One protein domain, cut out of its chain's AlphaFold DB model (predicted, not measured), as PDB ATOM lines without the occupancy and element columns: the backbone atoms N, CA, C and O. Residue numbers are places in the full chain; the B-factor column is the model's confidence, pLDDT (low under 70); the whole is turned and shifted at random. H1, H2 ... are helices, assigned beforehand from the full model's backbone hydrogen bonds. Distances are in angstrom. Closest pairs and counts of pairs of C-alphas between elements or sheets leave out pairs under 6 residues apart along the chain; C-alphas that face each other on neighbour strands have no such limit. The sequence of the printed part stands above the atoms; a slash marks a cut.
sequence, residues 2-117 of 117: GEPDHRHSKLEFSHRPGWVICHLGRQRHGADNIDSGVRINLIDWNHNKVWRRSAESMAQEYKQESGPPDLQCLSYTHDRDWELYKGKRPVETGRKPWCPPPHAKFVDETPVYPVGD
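This is residues 2 to 117 of the 117 residues of the protein "Hypothetical protein" of Amphora coffeiformis (UniProt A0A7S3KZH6). The model has little regular structure: long loops with three very short helices, where residues 2 to 48 swing out in wide loops and residues 33 to 38 stick out. H1 and H2 sit on another free corner, residues 48 to 59, while H3 lies among the later loops. The printed part has 116 residues, 13 of them in H1, H2 and H3, in that order, with no named strand; the class is all helix. It is loose, with a radius of gyration of the C-alphas of 16.8 A and spans of 50 by 44 by 27 A.

H1, residues 49 to 52, and H2, residues 55 to 58, are close but not clearly touching; their closest C-alphas, Trp 51 and Ser 57, are 6.4 A apart. H3, residues 82 to 86, is apart from both. In H3 every O i to N i+4 pair is within hydrogen-bond range; H1 and H2 are too short for such a pair.

H1 begins at C-alpha 49 (262.157, 196.666, 165.613) and measures 5.2 A, H2 5.1 A. H3, 5.7 A, ends at C-alpha 86 (285.389, 170.856, 149.651).

The farthest C-alphas, Val 50 and Asp 117, are 55.3 A apart. The printed part has no cut. H1 to H2 is a tight link, H2 to H3 a long one. pLDDT is under 70 at residues 2 to 3, 92 to 95 and 109 to 117.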
ATOM      1  N   GLY A   2     272.579 187.127 148.656       61.72
ATOM      2  CA  GLY A   2     272.541 186.761 147.235       61.72
ATOM      3  C   GLY A   2     273.091 187.809 146.264       61.72
ATOM      4  O   GLY A   2     272.934 187.638 145.068       61.72
ATOM      5  N   GLU A   3     273.754 188.880 146.728       68.19
ATOM      6  CA  GLU A   3     274.579 189.669 145.793       68.19
ATOM      7  C   GLU A   3     275.525 188.738 145.007       68.19
ATOM      8  O   GLU A   3     275.915 187.701 145.553       68.19
ATOM      9  N   PRO A   4     275.898 189.085 143.764       73.12
ATOM     10  CA  PRO A   4     276.702 188.219 142.900       73.12
ATOM     11  C   PRO A   4     277.940 187.614 143.597       73.12
ATOM     12  O   PRO A   4     278.233 186.430 143.442       73.12
ATOM     13  N   ASP A   5     278.586 188.405 144.453       75.00
ATOM     14  CA  ASP A   5     279.800 188.104 145.219       75.00
ATOM     15  C   ASP A   5     279.526 187.805 146.712       75.00
ATOM     16  O   ASP A   5     280.391 187.948 147.577       75.00
ATOM     17  N   HIS A   6     278.291 187.447 147.073       80.00
ATOM     18  CA  HIS A   6     277.854 187.309 148.467       80.00
ATOM     19  C   HIS A   6     278.655 186.272 149.271       80.00
ATOM     20  O   HIS A   6     278.711 186.368 150.500       80.00
ATOM     21  N   ARG A   7     279.258 185.290 148.595       86.06
ATOM     22  CA  ARG A   7     280.095 184.247 149.205       86.06
ATOM     23  C   ARG A   7     281.577 184.376 148.860       86.06
ATOM     24  O   ARG A   7     282.312 183.400 148.991       86.06
ATOM     25  N   HIS A   8     282.002 185.564 148.444       88.94
ATOM     26  CA  HIS A   8     283.410 185.909 148.283       88.94
ATOM     27  C   HIS A   8     283.924 186.635 149.522       88.94
ATOM     28  O   HIS A   8     283.176 187.325 150.224       88.94
ATOM     29  N   SER A   9     285.206 186.459 149.802       89.44
ATOM     30  CA  SER A   9     285.907 187.155 150.864       89.44
ATOM     31  C   SER A   9     285.993 188.638 150.524       89.44
ATOM     32  O   SER A   9     286.496 189.026 149.473       89.44
ATOM     33  N   LYS A  10     285.476 189.482 151.420       89.50
ATOM     34  CA  LYS A  10     285.457 190.945 151.237       89.50
ATOM     35  C   LYS A  10     286.395 191.670 152.185       89.50
ATOM     36  O   LYS A  10     286.951 192.705 151.835       89.50
ATOM     37  N   LEU A  11     286.510 191.161 153.406       91.06
ATOM     38  CA  LEU A  11     287.299 191.768 154.461       91.06
ATOM     39  C   LEU A  11     287.812 190.678 155.391       91.06
ATOM     40  O   LEU A  11     287.028 189.919 155.959       91.06
ATOM     41  N   GLU A  12     289.121 190.677 155.586       93.06
ATOM     42  CA  GLU A  12     289.783 189.938 156.647       93.06
ATOM     43  C   GLU A  12     290.229 190.931 157.719       93.06
ATOM     44  O   GLU A  12     290.751 192.007 157.418       93.06
ATOM     45  N   PHE A  13     289.998 190.590 158.984       93.31
ATOM     46  CA  PHE A  13     290.420 191.416 160.105       93.31
ATOM     47  C   PHE A  13     291.169 190.574 161.127       93.31
ATOM     48  O   PHE A  13     290.606 189.676 161.757       93.31
ATOM     49  N   SER A  14     292.435 190.916 161.348       92.38
ATOM     50  CA  SER A  14     293.232 190.306 162.406       92.38
ATOM     51  C   SER A  14     292.745 190.800 163.768       92.38
ATOM     52  O   SER A  14     292.899 191.975 164.102       92.38
ATOM     53  N   HIS A  15     292.171 189.895 164.563       91.38
ATOM     54  CA  HIS A  15     291.656 190.200 165.898       91.38
ATOM     55  C   HIS A  15     292.715 190.877 166.787       91.38
ATOM     56  O   HIS A  15     293.836 190.384 166.924       91.38
ATOM     57  N   ARG A  16     292.337 191.982 167.440       91.38
ATOM     58  CA  ARG A  16     293.186 192.742 168.367       91.38
ATOM     59  C   ARG A  16     292.378 193.159 169.601       91.38
ATOM     60  O   ARG A  16     291.301 193.732 169.431       91.38
ATOM     61  N   PRO A  17     292.872 192.932 170.833       93.31
ATOM     62  CA  PRO A  17     292.210 193.429 172.037       93.31
ATOM     63  C   PRO A  17     291.976 194.944 171.982       93.31
ATOM     64  O   PRO A  17     292.839 195.694 171.525       93.31
ATOM     65  N   GLY A  18     290.805 195.391 172.440       95.31
ATOM     66  CA  GLY A  18     290.408 196.805 172.428       95.31
ATOM     67  C   GLY A  18     289.817 197.307 171.105       95.31
ATOM     68  O   GLY A  18     289.408 198.463 171.035       95.31
ATOM     69  N   TRP A  19     289.733 196.461 170.074       95.94
ATOM     70  CA  TRP A  19     289.089 196.807 168.806       95.94
ATOM     71  C   TRP A  19     287.632 196.357 168.763       95.94
ATOM     72  O   TRP A  19     287.267 195.318 169.313       95.94
ATOM     73  N   VAL A  20     286.813 197.135 168.056       94.81
ATOM     74  CA  VAL A  20     285.403 196.833 167.806       94.81
ATOM     75  C   VAL A  20     285.169 196.769 166.306       94.81
ATOM     76  O   VAL A  20     285.567 197.668 165.566       94.81
ATOM     77  N   ILE A  21     284.484 195.715 165.871       93.81
ATOM     78  CA  ILE A  21     283.967 195.585 164.511       93.81
ATOM     79  C   ILE A  21     282.452 195.714 164.593       93.81
ATOM     80  O   ILE A  21     281.805 194.998 165.356       93.81
ATOM     81  N   CYS A  22     281.887 196.614 163.795       94.56
ATOM     82  CA  CYS A  22     280.446 196.732 163.627       94.56
ATOM     83  C   CYS A  22     280.085 196.345 162.195       94.56
ATOM     84  O   CYS A  22     280.626 196.900 161.241       94.56
ATOM     85  N   HIS A  23     279.178 195.385 162.047       92.31
ATOM     86  CA  HIS A  23     278.691 194.938 160.750       92.31
ATOM     87  C   HIS A  23     277.212 194.550 160.857       92.31
ATOM     88  O   HIS A  23     276.665 194.361 161.947       92.31
ATOM     89  N   LEU A  24     276.529 194.429 159.719       90.25
ATOM     90  CA  LEU A  24     275.135 193.997 159.721       90.25
ATOM     91  C   LEU A  24     275.077 192.507 160.067       90.25
ATOM     92  O   LEU A  24     275.756 191.704 159.435       90.25
ATOM     93  N   GLY A  25     274.195 192.103 160.985       87.44
ATOM     94  CA  GLY A  25     274.054 190.684 161.355       87.44
ATOM     95  C   GLY A  25     273.614 189.760 160.209       87.44
ATOM     96  O   GLY A  25     273.743 188.548 160.313       87.44
ATOM     97  N   ARG A  26     273.113 190.324 159.099       83.00
ATOM     98  CA  ARG A  26     272.784 189.581 157.870       83.00
ATOM     99  C   ARG A  26     273.998 189.300 156.976       83.00
ATOM    100  O   ARG A  26     273.858 188.572 156.000       83.00
ATOM    101  N   GLN A  27     275.138 189.946 157.228       87.00
ATOM    102  CA  GLN A  27     276.373 189.690 156.493       87.00
ATOM    103  C   GLN A  27     276.979 188.389 157.006       87.00
ATOM    104  O   GLN A  27     277.147 188.200 158.215       87.00
ATOM    105  N   ARG A  28     277.301 187.491 156.075       87.69
ATOM    106  CA  ARG A  28     278.061 186.287 156.388       87.69
ATOM    107  C   ARG A  28     279.439 186.692 156.899       87.69
ATOM    108  O   ARG A  28     280.093 187.551 156.319       87.69
ATOM    109  N   HIS A  29     279.837 186.078 157.999       90.50
ATOM    110  CA  HIS A  29     281.135 186.254 158.625       90.50
ATOM    111  C   HIS A  29     281.483 184.950 159.336       90.50
ATOM    112  O   HIS A  29     280.607 184.149 159.671       90.50
ATOM    113  N   GLY A  30     282.771 184.738 159.537       89.81
ATOM    114  CA  GLY A  30     283.306 183.584 160.232       89.81
ATOM    115  C   GLY A  30     284.529 184.003 161.022       89.81
ATOM    116  O   GLY A  30     284.901 185.176 161.048       89.81
ATOM    117  N   ALA A  31     285.137 183.035 161.685       91.38
ATOM    118  CA  ALA A  31     286.398 183.249 162.351       91.38
ATOM    119  C   ALA A  31     287.282 182.038 162.098       91.38
ATOM    120  O   ALA A  31     286.861 180.910 162.362       91.38
ATOM    121  N   ASP A  32     288.491 182.291 161.615       90.12
ATOM    122  CA  ASP A  32     289.444 181.235 161.318       90.12
ATOM    123  C   ASP A  32     289.964 180.571 162.594       90.12
ATOM    124  O   ASP A  32     289.848 181.103 163.716       90.12
ATOM    125  N   ASN A  33     290.533 179.385 162.397       90.00
ATOM    126  CA  ASN A  33     291.284 178.684 163.425       90.00
ATOM    127  C   ASN A  33     292.497 179.527 163.837       90.00
ATOM    128  O   ASN A  33     293.077 180.244 163.024       90.00
ATOM    129  N   ILE A  34     292.871 179.440 165.110       92.50
ATOM    130  CA  ILE A  34     294.105 180.037 165.622       92.50
ATOM    131  C   ILE A  34     295.138 178.930 165.817       92.50
ATOM    132  O   ILE A  34     294.799 177.859 166.319       92.50
ATOM    133  N   ASP A  35     296.389 179.198 165.452       94.56
ATOM    134  CA  ASP A  35     297.473 178.218 165.599       94.56
ATOM    135  C   ASP A  35     297.900 178.039 167.061       94.56
ATOM    136  O   ASP A  35     298.417 176.995 167.456       94.56
ATOM    137  N   SER A  36     297.708 179.072 167.886       94.69
ATOM    138  CA  SER A  36     298.075 179.064 169.302       94.69
ATOM    139  C   SER A  36     297.294 180.102 170.116       94.69
ATOM    140  O   SER A  36     296.701 181.036 169.573       94.69
ATOM    141  N   GLY A  37     297.318 179.943 171.443       94.75
ATOM    142  CA  GLY A  37     296.707 180.878 172.389       94.75
ATOM    143  C   GLY A  37     295.191 180.720 172.533       94.75
ATOM    144  O   GLY A  37     294.627 179.660 172.271       94.75
ATOM    145  N   VAL A  38     294.534 181.784 173.006       93.81
ATOM    146  CA  VAL A  38     293.081 181.830 173.230       93.81
ATOM    147  C   VAL A  38     292.533 183.151 172.694       93.81
ATOM    148  O   VAL A  38     293.057 184.220 173.005       93.81
ATOM    149  N   ARG A  39     291.451 183.081 171.911       94.06
ATOM    150  CA  ARG A  39     290.708 184.249 171.419       94.06
ATOM    151  C   ARG A  39     289.410 184.403 172.209       94.06
ATOM    152  O   ARG A  39     288.602 183.478 172.242       94.06
ATOM    153  N   ILE A  40     289.202 185.576 172.807       93.69
ATOM    154  CA  ILE A  40     287.990 185.919 173.564       93.69
ATOM    155  C   ILE A  40     287.354 187.144 172.916       93.69
ATOM    156  O   ILE A  40     288.004 188.179 172.793       93.69
ATOM    157  N   ASN A  41     286.075 187.027 172.558       93.56
ATOM    158  CA  ASN A  41     285.303 188.100 171.941       93.56
ATOM    159  C   ASN A  41     284.049 188.382 172.778       93.56
ATOM    160  O   ASN A  41     283.437 187.456 173.313       93.56
ATOM    161  N   LEU A  42     283.631 189.647 172.824       94.81
ATOM    162  CA  LEU A  42     282.298 190.050 173.271       94.81
ATOM    163  C   LEU A  42     281.445 190.355 172.036       94.81
ATOM    164  O   LEU A  42     281.877 191.109 171.167       94.81
ATOM    165  N   ILE A  43     280.246 189.779 171.962       94.56
ATOM    166  CA  ILE A  43     279.304 190.007 170.861       94.56
ATOM    167  C   ILE A  43     278.043 190.657 171.427       94.56
ATOM    168  O   ILE A  43     277.398 190.080 172.301       94.56
ATOM    169  N   ASP A  44     277.684 191.828 170.897       96.19
ATOM    170  CA  ASP A  44     276.435 192.523 171.212       96.19
ATOM    171  C   ASP A  44     275.530 192.625 169.972       96.19
ATOM    172  O   ASP A  44     275.939 193.100 168.909       96.19
ATOM    173  N   TRP A  45     274.281 192.178 170.111       95.06
ATOM    174  CA  TRP A  45     273.309 192.097 169.023       95.06
ATOM    175  C   TRP A  45     272.210 193.145 169.162       95.06
ATOM    176  O   TRP A  45     271.210 192.959 169.860       95.06
ATOM    177  N   ASN A  46     272.312 194.200 168.363       93.88
ATOM    178  CA  ASN A  46     271.310 195.255 168.336       93.88
ATOM    179  C   ASN A  46     270.197 194.965 167.315       93.88
ATOM    180  O   ASN A  46     270.438 194.605 166.161       93.88
ATOM    181  N   HIS A  47     268.942 195.122 167.744       91.69
ATOM    182  CA  HIS A  47     267.760 194.786 166.951       91.69
ATOM    183  C   HIS A  47     266.872 196.010 166.717       91.69
ATOM    184  O   HIS A  47     266.168 196.465 167.617       91.69
ATOM    185  N   ASN A  48     266.816 196.496 165.476       92.62
ATOM    186  CA  ASN A  48     265.882 197.555 165.101       92.62
ATOM    187  C   ASN A  48     264.485 196.972 164.803       92.62
ATOM    188  O   ASN A  48     264.254 196.367 163.753       92.62
ATOM    189  N   LYS A  49     263.543 197.156 165.737       94.00
ATOM    190  CA  LYS A  49     262.157 196.666 165.613       94.00
ATOM    191  C   LYS A  49     261.366 197.372 164.508       94.00
ATOM    192  O   LYS A  49     260.527 196.727 163.888       94.00
ATOM    193  N   VAL A  50     261.625 198.659 164.266       95.94
ATOM    194  CA  VAL A  50     260.950 199.441 163.216       95.94
ATOM    195  C   VAL A  50     261.369 198.918 161.847       95.94
ATOM    196  O   VAL A  50     260.518 198.539 161.048       95.94
ATOM    197  N   TRP A  51     262.678 198.776 161.625       91.38
ATOM    198  CA  TRP A  51     263.229 198.207 160.396       91.38
ATOM    199  C   TRP A  51     262.676 196.807 160.115       91.38
ATOM    200  O   TRP A  51     262.193 196.546 159.021       91.38
ATOM    201  N   ARG A  52     262.682 195.907 161.105       89.12
ATOM    202  CA  ARG A  52     262.220 194.518 160.926       89.12
ATOM    203  C   ARG A  52     260.733 194.390 160.578       89.12
ATOM    204  O   ARG A  52     260.327 193.335 160.110       89.12
ATOM    205  N   ARG A  53     259.931 195.431 160.824       93.75
ATOM    206  CA  ARG A  53     258.510 195.501 160.446       93.75
ATOM    207  C   ARG A  53     258.275 196.259 159.138       93.75
ATOM    208  O   ARG A  53     257.138 196.338 158.688       93.75
ATOM    209  N   SER A  54     259.317 196.844 158.550       94.25
ATOM    210  CA  SER A  54     259.206 197.579 157.290       94.25
ATOM    211  C   SER A  54     258.983 196.630 156.113       94.25
ATOM    212  O   SER A  54     259.482 195.502 156.105       94.25
ATOM    213  N   ALA A  55     258.270 197.114 155.095       93.25
ATOM    214  CA  ALA A  55     258.098 196.397 153.835       93.25
ATOM    215  C   ALA A  55     259.448 196.081 153.177       93.25
ATOM    216  O   ALA A  55     259.641 194.973 152.694       93.25
ATOM    217  N   GLU A  56     260.410 197.005 153.246       89.38
ATOM    218  CA  GLU A  56     261.756 196.820 152.696       89.38
ATOM    219  C   GLU A  56     262.490 195.634 153.336       89.38
ATOM    220  O   GLU A  56     263.091 194.821 152.637       89.38
ATOM    221  N   SER A  57     262.403 195.475 154.662       86.94
ATOM    222  CA  SER A  57     263.004 194.316 155.330       86.94
ATOM    223  C   SER A  57     262.325 192.998 154.953       86.94
ATOM    224  O   SER A  57     262.984 191.963 155.011       86.94
ATOM    225  N   MET A  58     261.030 193.015 154.631       84.44
ATOM    226  CA  MET A  58     260.271 191.819 154.243       84.44
ATOM    227  C   MET A  58     260.450 191.472 152.761       84.44
ATOM    228  O   MET A  58     260.414 190.299 152.409       84.44
ATOM    229  N   ALA A  59     260.689 192.474 151.915       85.19
ATOM    230  CA  ALA A  59     260.885 192.339 150.474       85.19
ATOM    231  C   ALA A  59     262.332 191.992 150.077       85.19
ATOM    232  O   ALA A  59     262.675 192.054 148.901       85.19
ATOM    233  N   GLN A  60     263.214 191.663 151.029       78.88
ATOM    234  CA  GLN A  60     264.586 191.274 150.696       78.88
ATOM    235  C   GLN A  60     264.605 189.927 149.969       78.88
ATOM    236  O   GLN A  60     264.478 188.870 150.586       78.88
ATOM    237  N   GLU A  61     264.814 189.981 148.659       81.94
ATOM    238  CA  GLU A  61     264.928 188.805 147.805       81.94
ATOM    239  C   GLU A  61     266.359 188.264 147.762       81.94
ATOM    240  O   GLU A  61     267.344 188.980 147.983       81.94
ATOM    241  N   TYR A  62     266.469 186.968 147.477       84.06
ATOM    242  CA  TYR A  62     267.743 186.360 147.138       84.06
ATOM    243  C   TYR A  62     268.033 186.624 145.665       84.06
ATOM    244  O   TYR A  62     267.287 186.203 144.788       84.06
ATOM    245  N   LYS A  63     269.140 187.311 145.410       85.94
ATOM    246  CA  LYS A  63     269.696 187.452 144.066       85.94
ATOM    247  C   LYS A  63     270.562 186.232 143.724       85.94
ATOM    248  O   LYS A  63     271.005 185.506 144.616       85.94
ATOM    249  N   GLN A  64     270.751 186.003 142.431       86.00
ATOM    250  CA  GLN A  64     271.557 184.904 141.917       86.00
ATOM    251  C   GLN A  64     273.054 185.176 142.105       86.00
ATOM    252  O   GLN A  64     273.543 186.255 141.770       86.00
ATOM    253  N   GLU A  65     273.776 184.183 142.618       86.31
ATOM    254  CA  GLU A  65     275.235 184.235 142.752       86.31
ATOM    255  C   GLU A  65     275.916 184.217 141.373       86.31
ATOM    256  O   GLU A  65     275.515 183.461 140.484       86.31
ATOM    257  N   SER A  66     276.959 185.036 141.179       84.50
ATOM    258  CA  SER A  66     277.681 185.111 139.893       84.50
ATOM    259  C   SER A  66     278.735 184.031 139.701       84.50
ATOM    260  O   SER A  66     279.262 183.896 138.601       84.50
ATOM    261  N   GLY A  67     279.087 183.304 140.758       85.38
ATOM    262  CA  GLY A  67     280.186 182.349 140.737       85.38
ATOM    263  C   GLY A  67     280.162 181.405 141.935       85.38
ATOM    264  O   GLY A  67     279.344 181.588 142.844       85.38
ATOM    265  N   PRO A  68     281.073 180.418 141.960       87.19
ATOM    266  CA  PRO A  68     281.267 179.576 143.129       87.19
ATOM    267  C   PRO A  68     281.706 180.422 144.343       87.19
ATOM    268  O   PRO A  68     282.286 181.500 144.169       87.19
ATOM    269  N   PRO A  69     281.438 179.958 145.577       89.44
ATOM    270  CA  PRO A  69     281.908 180.608 146.793       89.44
ATOM    271  C   PRO A  69     283.430 180.527 146.910       89.44
ATOM    272  O   PRO A  69     284.045 179.548 146.479       89.44
ATOM    273  N   ASP A  70     284.027 181.492 147.607       90.62
ATOM    274  CA  ASP A  70     285.415 181.347 148.027       90.62
ATOM    275  C   ASP A  70     285.516 180.194 149.015       90.62
ATOM    276  O   ASP A  70     284.761 180.091 149.989       90.62
ATOM    277  N   LEU A  71     286.496 179.329 148.784       89.56
ATOM    278  CA  LEU A  71     286.690 178.111 149.558       89.56
ATOM    279  C   LEU A  71     286.890 178.371 151.063       89.56
ATOM    280  O   LEU A  71     286.582 177.494 151.869       89.56
ATOM    281  N   GLN A  72     287.393 179.546 151.447       88.62
ATOM    282  CA  GLN A  72     287.528 179.971 152.848       88.62
ATOM    283  C   GLN A  72     286.204 180.433 153.480       88.62
ATOM    284  O   GLN A  72     286.037 180.369 154.691       88.62
ATOM    285  N   CYS A  73     285.242 180.883 152.670       90.00
ATOM    286  CA  CYS A  73     283.940 181.378 153.126       90.00
ATOM    287  C   CYS A  73     282.894 180.262 153.290       90.00
ATOM    288  O   CYS A  73     281.765 180.520 153.733       90.00
ATOM    289  N   LEU A  74     283.269 179.033 152.932       89.56
ATOM    290  CA  LEU A  74     282.500 177.826 153.179       89.56
ATOM    291  C   LEU A  74     282.673 177.356 154.620       89.56
ATOM    292  O   LEU A  74     283.776 177.270 155.150       89.56
ATOM    293  N   SER A  75     281.562 176.983 155.239       87.81
ATOM    294  CA  SER A  75     281.503 176.460 156.593       87.81
ATOM    295  C   SER A  75     280.978 175.032 156.586       87.81
ATOM    296  O   SER A  75     279.837 174.766 156.201       87.81
ATOM    297  N   TYR A  76     281.778 174.103 157.107       86.50
ATOM    298  CA  TYR A  76     281.372 172.703 157.217       86.50
ATOM    299  C   TYR A  76     280.218 172.491 158.208       86.50
ATOM    300  O   TYR A  76     279.656 171.405 158.248       86.50
ATOM    301  N   THR A  77     279.839 173.482 159.013       85.12
ATOM    302  CA  THR A  77     278.692 173.407 159.934       85.12
ATOM    303  C   THR A  77     277.465 174.149 159.420       85.12
ATOM    304  O   THR A  77     276.349 173.773 159.779       85.12
ATOM    305  N   HIS A  78     277.648 175.161 158.568       85.44
ATOM    306  CA  HIS A  78     276.572 176.076 158.180       85.44
ATOM    307  C   HIS A  78     276.219 176.055 156.696       85.44
ATOM    308  O   HIS A  78     275.155 176.563 156.362       85.44
ATOM    309  N   ASP A  79     277.030 175.449 155.824       88.25
ATOM    310  CA  ASP A  79     276.758 175.399 154.386       88.25
ATOM    311  C   ASP A  79     276.408 173.985 153.921       88.25
ATOM    312  O   ASP A  79     277.139 173.008 154.139       88.25
ATOM    313  N   ARG A  80     275.243 173.864 153.279       86.75
ATOM    314  CA  ARG A  80     274.731 172.587 152.759       86.75
ATOM    315  C   ARG A  80     275.572 172.071 151.597       86.75
ATOM    316  O   ARG A  80     275.776 170.871 151.490       86.75
ATOM    317  N   ASP A  81     276.068 172.981 150.772       87.31
ATOM    318  CA  ASP A  81     276.864 172.715 149.577       87.31
ATOM    319  C   ASP A  81     278.369 172.603 149.862       87.31
ATOM    320  O   ASP A  81     279.155 172.539 148.928       87.31
ATOM    321  N   TRP A  82     278.793 172.502 151.129       87.88
ATOM    322  CA  TRP A  82     280.192 172.211 151.483       87.88
ATOM    323  C   TRP A  82     280.775 171.062 150.654       87.88
ATOM    324  O   TRP A  82     281.861 171.191 150.098       87.88
ATOM    325  N   GLU A  83     280.044 169.952 150.548       87.62
ATOM    326  CA  GLU A  83     280.549 168.741 149.897       87.62
ATOM    327  C   GLU A  83     280.716 168.895 148.387       87.62
ATOM    328  O   GLU A  83     281.553 168.214 147.804       87.62
ATOM    329  N   LEU A  84     279.999 169.839 147.774       87.06
ATOM    330  CA  LEU A  84     280.156 170.176 146.362       87.06
ATOM    331  C   LEU A  84     281.524 170.822 146.073       87.06
ATOM    332  O   LEU A  84     282.084 170.612 145.002       87.06
ATOM    333  N   TYR A  85     282.062 171.590 147.025       86.50
ATOM    334  CA  TYR A  85     283.256 172.424 146.822       86.50
ATOM    335  C   TYR A  85     284.497 171.955 147.593       86.50
ATOM    336  O   TYR A  85     285.622 172.237 147.192       86.50
ATOM    337  N   LYS A  86     284.315 171.286 148.735       87.94
ATOM    338  CA  LYS A  86     285.389 170.856 149.651       87.94
ATOM    339  C   LYS A  86     285.427 169.340 149.863       87.94
ATOM    340  O   LYS A  86     286.295 168.856 150.586       87.94
ATOM    341  N   GLY A  87     284.503 168.590 149.258       86.38
ATOM    342  CA  GLY A  87     284.394 167.143 149.427       86.38
ATOM    343  C   GLY A  87     283.853 166.725 150.794       86.38
ATOM    344  O   GLY A  87     283.110 167.460 151.446       86.38
ATOM    345  N   LYS A  88     284.201 165.509 151.231       86.25
ATOM    346  CA  LYS A  88     283.598 164.868 152.408       86.25
ATOM    347  C   LYS A  88     283.656 165.767 153.646       86.25
ATOM    348  O   LYS A  88     284.713 166.263 154.035       86.25
ATOM    349  N   ARG A  89     282.505 165.949 154.295       84.19
ATOM    350  CA  ARG A  89     282.399 166.759 155.508       84.19
ATOM    351  C   ARG A  89     283.132 166.092 156.687       84.19
ATOM    352  O   ARG A  89     283.027 164.876 156.848       84.19
ATOM    353  N   PRO A  90     283.840 166.861 157.537       82.31
ATOM    354  CA  PRO A  90     284.574 166.301 158.674       82.31
ATOM    355  C   PRO A  90     283.673 165.814 159.821       82.31
ATOM    356  O   PRO A  90     284.079 164.926 160.564       82.31
ATOM    357  N   VAL A  91     282.469 166.377 159.982       79.50
ATOM    358  CA  VAL A  91     281.519 166.028 161.057       79.50
ATOM    359  C   VAL A  91     280.065 166.188 160.599       79.50
ATOM    360  O   VAL A  91     279.785 166.940 159.663       79.50
ATOM    361  N   GLU A  92     279.131 165.527 161.288       69.69
ATOM    362  CA  GLU A  92     277.692 165.745 161.094       69.69
ATOM    363  C   GLU A  92     277.268 167.153 161.550       69.69
ATOM    364  O   GLU A  92     277.730 167.673 162.568       69.69
ATOM    365  N   THR A  93     276.387 167.796 160.781       66.44
ATOM    366  CA  THR A  93     275.948 169.175 161.038       66.44
ATOM    367  C   THR A  93     274.735 169.262 161.955       66.44
ATOM    368  O   THR A  93     273.902 168.359 162.008       66.44
ATOM    369  N   GLY A  94     274.559 170.429 162.581       61.34
ATOM    370  CA  GLY A  94     273.317 170.803 163.256       61.34
ATOM    371  C   GLY A  94     272.100 170.887 162.318       61.34
ATOM    372  O   GLY A  94     272.196 170.806 161.092       61.34
ATOM    373  N   ARG A  95     270.910 171.056 162.908       60.09
ATOM    374  CA  ARG A  95     269.633 171.067 162.177       60.09
ATOM    375  C   ARG A  95     269.546 172.287 161.239       60.09
ATOM    376  O   ARG A  95     269.441 173.410 161.713       60.09
ATOM    377  N   LYS A  96     269.473 172.023 159.924       77.31
ATOM    378  CA  LYS A  96     269.207 172.961 158.803       77.31
ATOM    379  C   LYS A  96     270.359 173.931 158.452       77.31
ATOM    380  O   LYS A  96     270.216 175.134 158.666       77.31
ATOM    381  N   PRO A  97     271.449 173.446 157.824       82.06
ATOM    382  CA  PRO A  97     272.462 174.320 157.239       82.06
ATOM    383  C   PRO A  97     271.869 175.208 156.136       82.06
ATOM    384  O   PRO A  97     270.934 174.821 155.412       82.06
ATOM    385  N   TRP A  98     272.432 176.407 156.025       85.81
ATOM    386  CA  TRP A  98     272.079 177.401 155.029       85.81
ATOM    387  C   TRP A  98     272.555 176.977 153.632       85.81
ATOM    388  O   TRP A  98     273.532 176.250 153.457       85.81
ATOM    389  N   CYS A  99     271.801 177.399 152.628       79.56
ATOM    390  CA  CYS A  99     272.106 177.278 151.207       79.56
ATOM    391  C   CYS A  99     271.259 178.342 150.496       79.56
ATOM    392  O   CYS A  99     270.129 178.579 150.952       79.56
ATOM    393  N   PRO A 100     271.748 178.982 149.419       81.38
ATOM    394  CA  PRO A 100     270.888 179.840 148.618       81.38
ATOM    395  C   PRO A 100     269.666 179.045 148.114       81.38
ATOM    396  O   PRO A 100     269.778 177.845 147.826       81.38
ATOM    397  N   PRO A 101     268.472 179.664 148.042       85.44
ATOM    398  CA  PRO A 101     267.306 179.009 147.459       85.44
ATOM    399  C   PRO A 101     267.571 178.658 145.985       85.44
ATOM    400  O   PRO A 101     268.408 179.304 145.361       85.44
ATOM    401  N   PRO A 102     266.852 177.683 145.395       86.06
ATOM    402  CA  PRO A 102     267.177 177.160 144.066       86.06
ATOM    403  C   PRO A 102     267.375 178.206 142.958       86.06
ATOM    404  O   PRO A 102     268.299 178.071 142.171       86.06
ATOM    405  N   HIS A 103     266.565 179.269 142.933       86.12
ATOM    406  CA  HIS A 103     266.663 180.350 141.939       86.12
ATOM    407  C   HIS A 103     267.866 181.287 142.138       86.12
ATOM    408  O   HIS A 103     268.183 182.072 141.254       86.12
ATOM    409  N   ALA A 104     268.498 181.247 143.310       87.00
ATOM    410  CA  ALA A 104     269.587 182.136 143.697       87.00
ATOM    411  C   ALA A 104     270.958 181.444 143.694       87.00
ATOM    412  O   ALA A 104     271.976 182.080 143.961       87.00
ATOM    413  N   LYS A 105     270.989 180.134 143.436       83.75
ATOM    414  CA  LYS A 105     272.225 179.361 143.339       83.75
ATOM    415  C   LYS A 105     273.038 179.776 142.115       83.75
ATOM    416  O   LYS A 105     272.479 180.197 141.103       83.75
ATOM    417  N   PHE A 106     274.349 179.576 142.189       81.25
ATOM    418  CA  PHE A 106     275.187 179.565 140.998       81.25
ATOM    419  C   PHE A 106     274.776 178.395 140.084       81.25
ATOM    420  O   PHE A 106     274.575 177.282 140.562       81.25
ATOM    421  N   VAL A 107     274.581 178.660 138.788       70.81
ATOM    422  CA  VAL A 107     273.924 177.730 137.838       70.81
ATOM    423  C   VAL A 107     274.848 176.612 137.368       70.81
ATOM    424  O   VAL A 107     274.382 175.543 136.983       70.81
ATOM    425  N   ASP A 108     276.152 176.866 137.396       70.00
ATOM    426  CA  ASP A 108     277.179 175.934 136.956       70.00
ATOM    427  C   ASP A 108     277.830 175.292 138.187       70.00
ATOM    428  O   ASP A 108     278.967 175.581 138.553       70.00
ATOM    429  N   GLU A 109     277.064 174.444 138.884       63.78
ATOM    430  CA  GLU A 109     277.523 173.641 140.031       63.78
ATOM    431  C   GLU A 109     278.530 172.545 139.598       63.78
ATOM    432  O   GLU A 109     278.509 171.431 140.121       63.78
ATOM    433  N   THR A 110     279.413 172.819 138.629       61.25
ATOM    434  CA  THR A 110     280.499 171.904 138.279       61.25
ATOM    435  C   THR A 110     281.432 171.784 139.490       61.25
ATOM    436  O   THR A 110     281.954 172.798 139.964       61.25
ATOM    437  N   PRO A 111     281.644 170.574 140.038       56.94
ATOM    438  CA  PRO A 111     282.463 170.403 141.227       56.94
ATOM    439  C   PRO A 111     283.888 170.912 140.992       56.94
ATOM    440  O   PRO A 111     284.607 170.393 140.139       56.94
ATOM    441  N   VAL A 112     284.324 171.895 141.782       60.16
ATOM    442  CA  VAL A 112     285.712 172.387 141.788       60.16
ATOM    443  C   VAL A 112     286.555 171.463 142.673       60.16
ATOM    444  O   VAL A 112     287.194 171.899 143.626       60.16
ATOM    445  N   TYR A 113     286.504 170.151 142.437       56.34
ATOM    446  CA  TYR A 113     287.482 169.273 143.072       56.34
ATOM    447  C   TYR A 113     288.854 169.618 142.488       56.34
ATOM    448  O   TYR A 113     288.988 169.622 141.260       56.34
ATOM    449  N   PRO A 114     289.895 169.867 143.303       51.03
ATOM    450  CA  PRO A 114     291.241 169.675 142.801       51.03
ATOM    451  C   PRO A 114     291.333 168.191 142.439       51.03
ATOM    452  O   PRO A 114     291.203 167.323 143.303       51.03
ATOM    453  N   VAL A 115     291.460 167.896 141.145       44.12
ATOM    454  CA  VAL A 115     291.911 166.582 140.694       44.12
ATOM    455  C   VAL A 115     293.270 166.401 141.362       44.12
ATOM    456  O   VAL A 115     294.185 167.173 141.093       44.12
ATOM    457  N   GLY A 116     293.343 165.509 142.348       45.03
ATOM    458  CA  GLY A 116     294.594 165.232 143.041       45.03
ATOM    459  C   GLY A 116     295.604 164.650 142.058       45.03
ATOM    460  O   GLY A 116     295.249 163.743 141.304       45.03
ATOM    461  N   ASP A 117     296.820 165.193 142.089       39.25
ATOM    462  CA  ASP A 117     298.036 164.515 141.630       39.25
ATOM    463  C   ASP A 117     298.433 163.402 142.619       39.25
ATOM    464  O   ASP A 117     298.245 163.598 143.848       39.25
TER     465      ASP A 117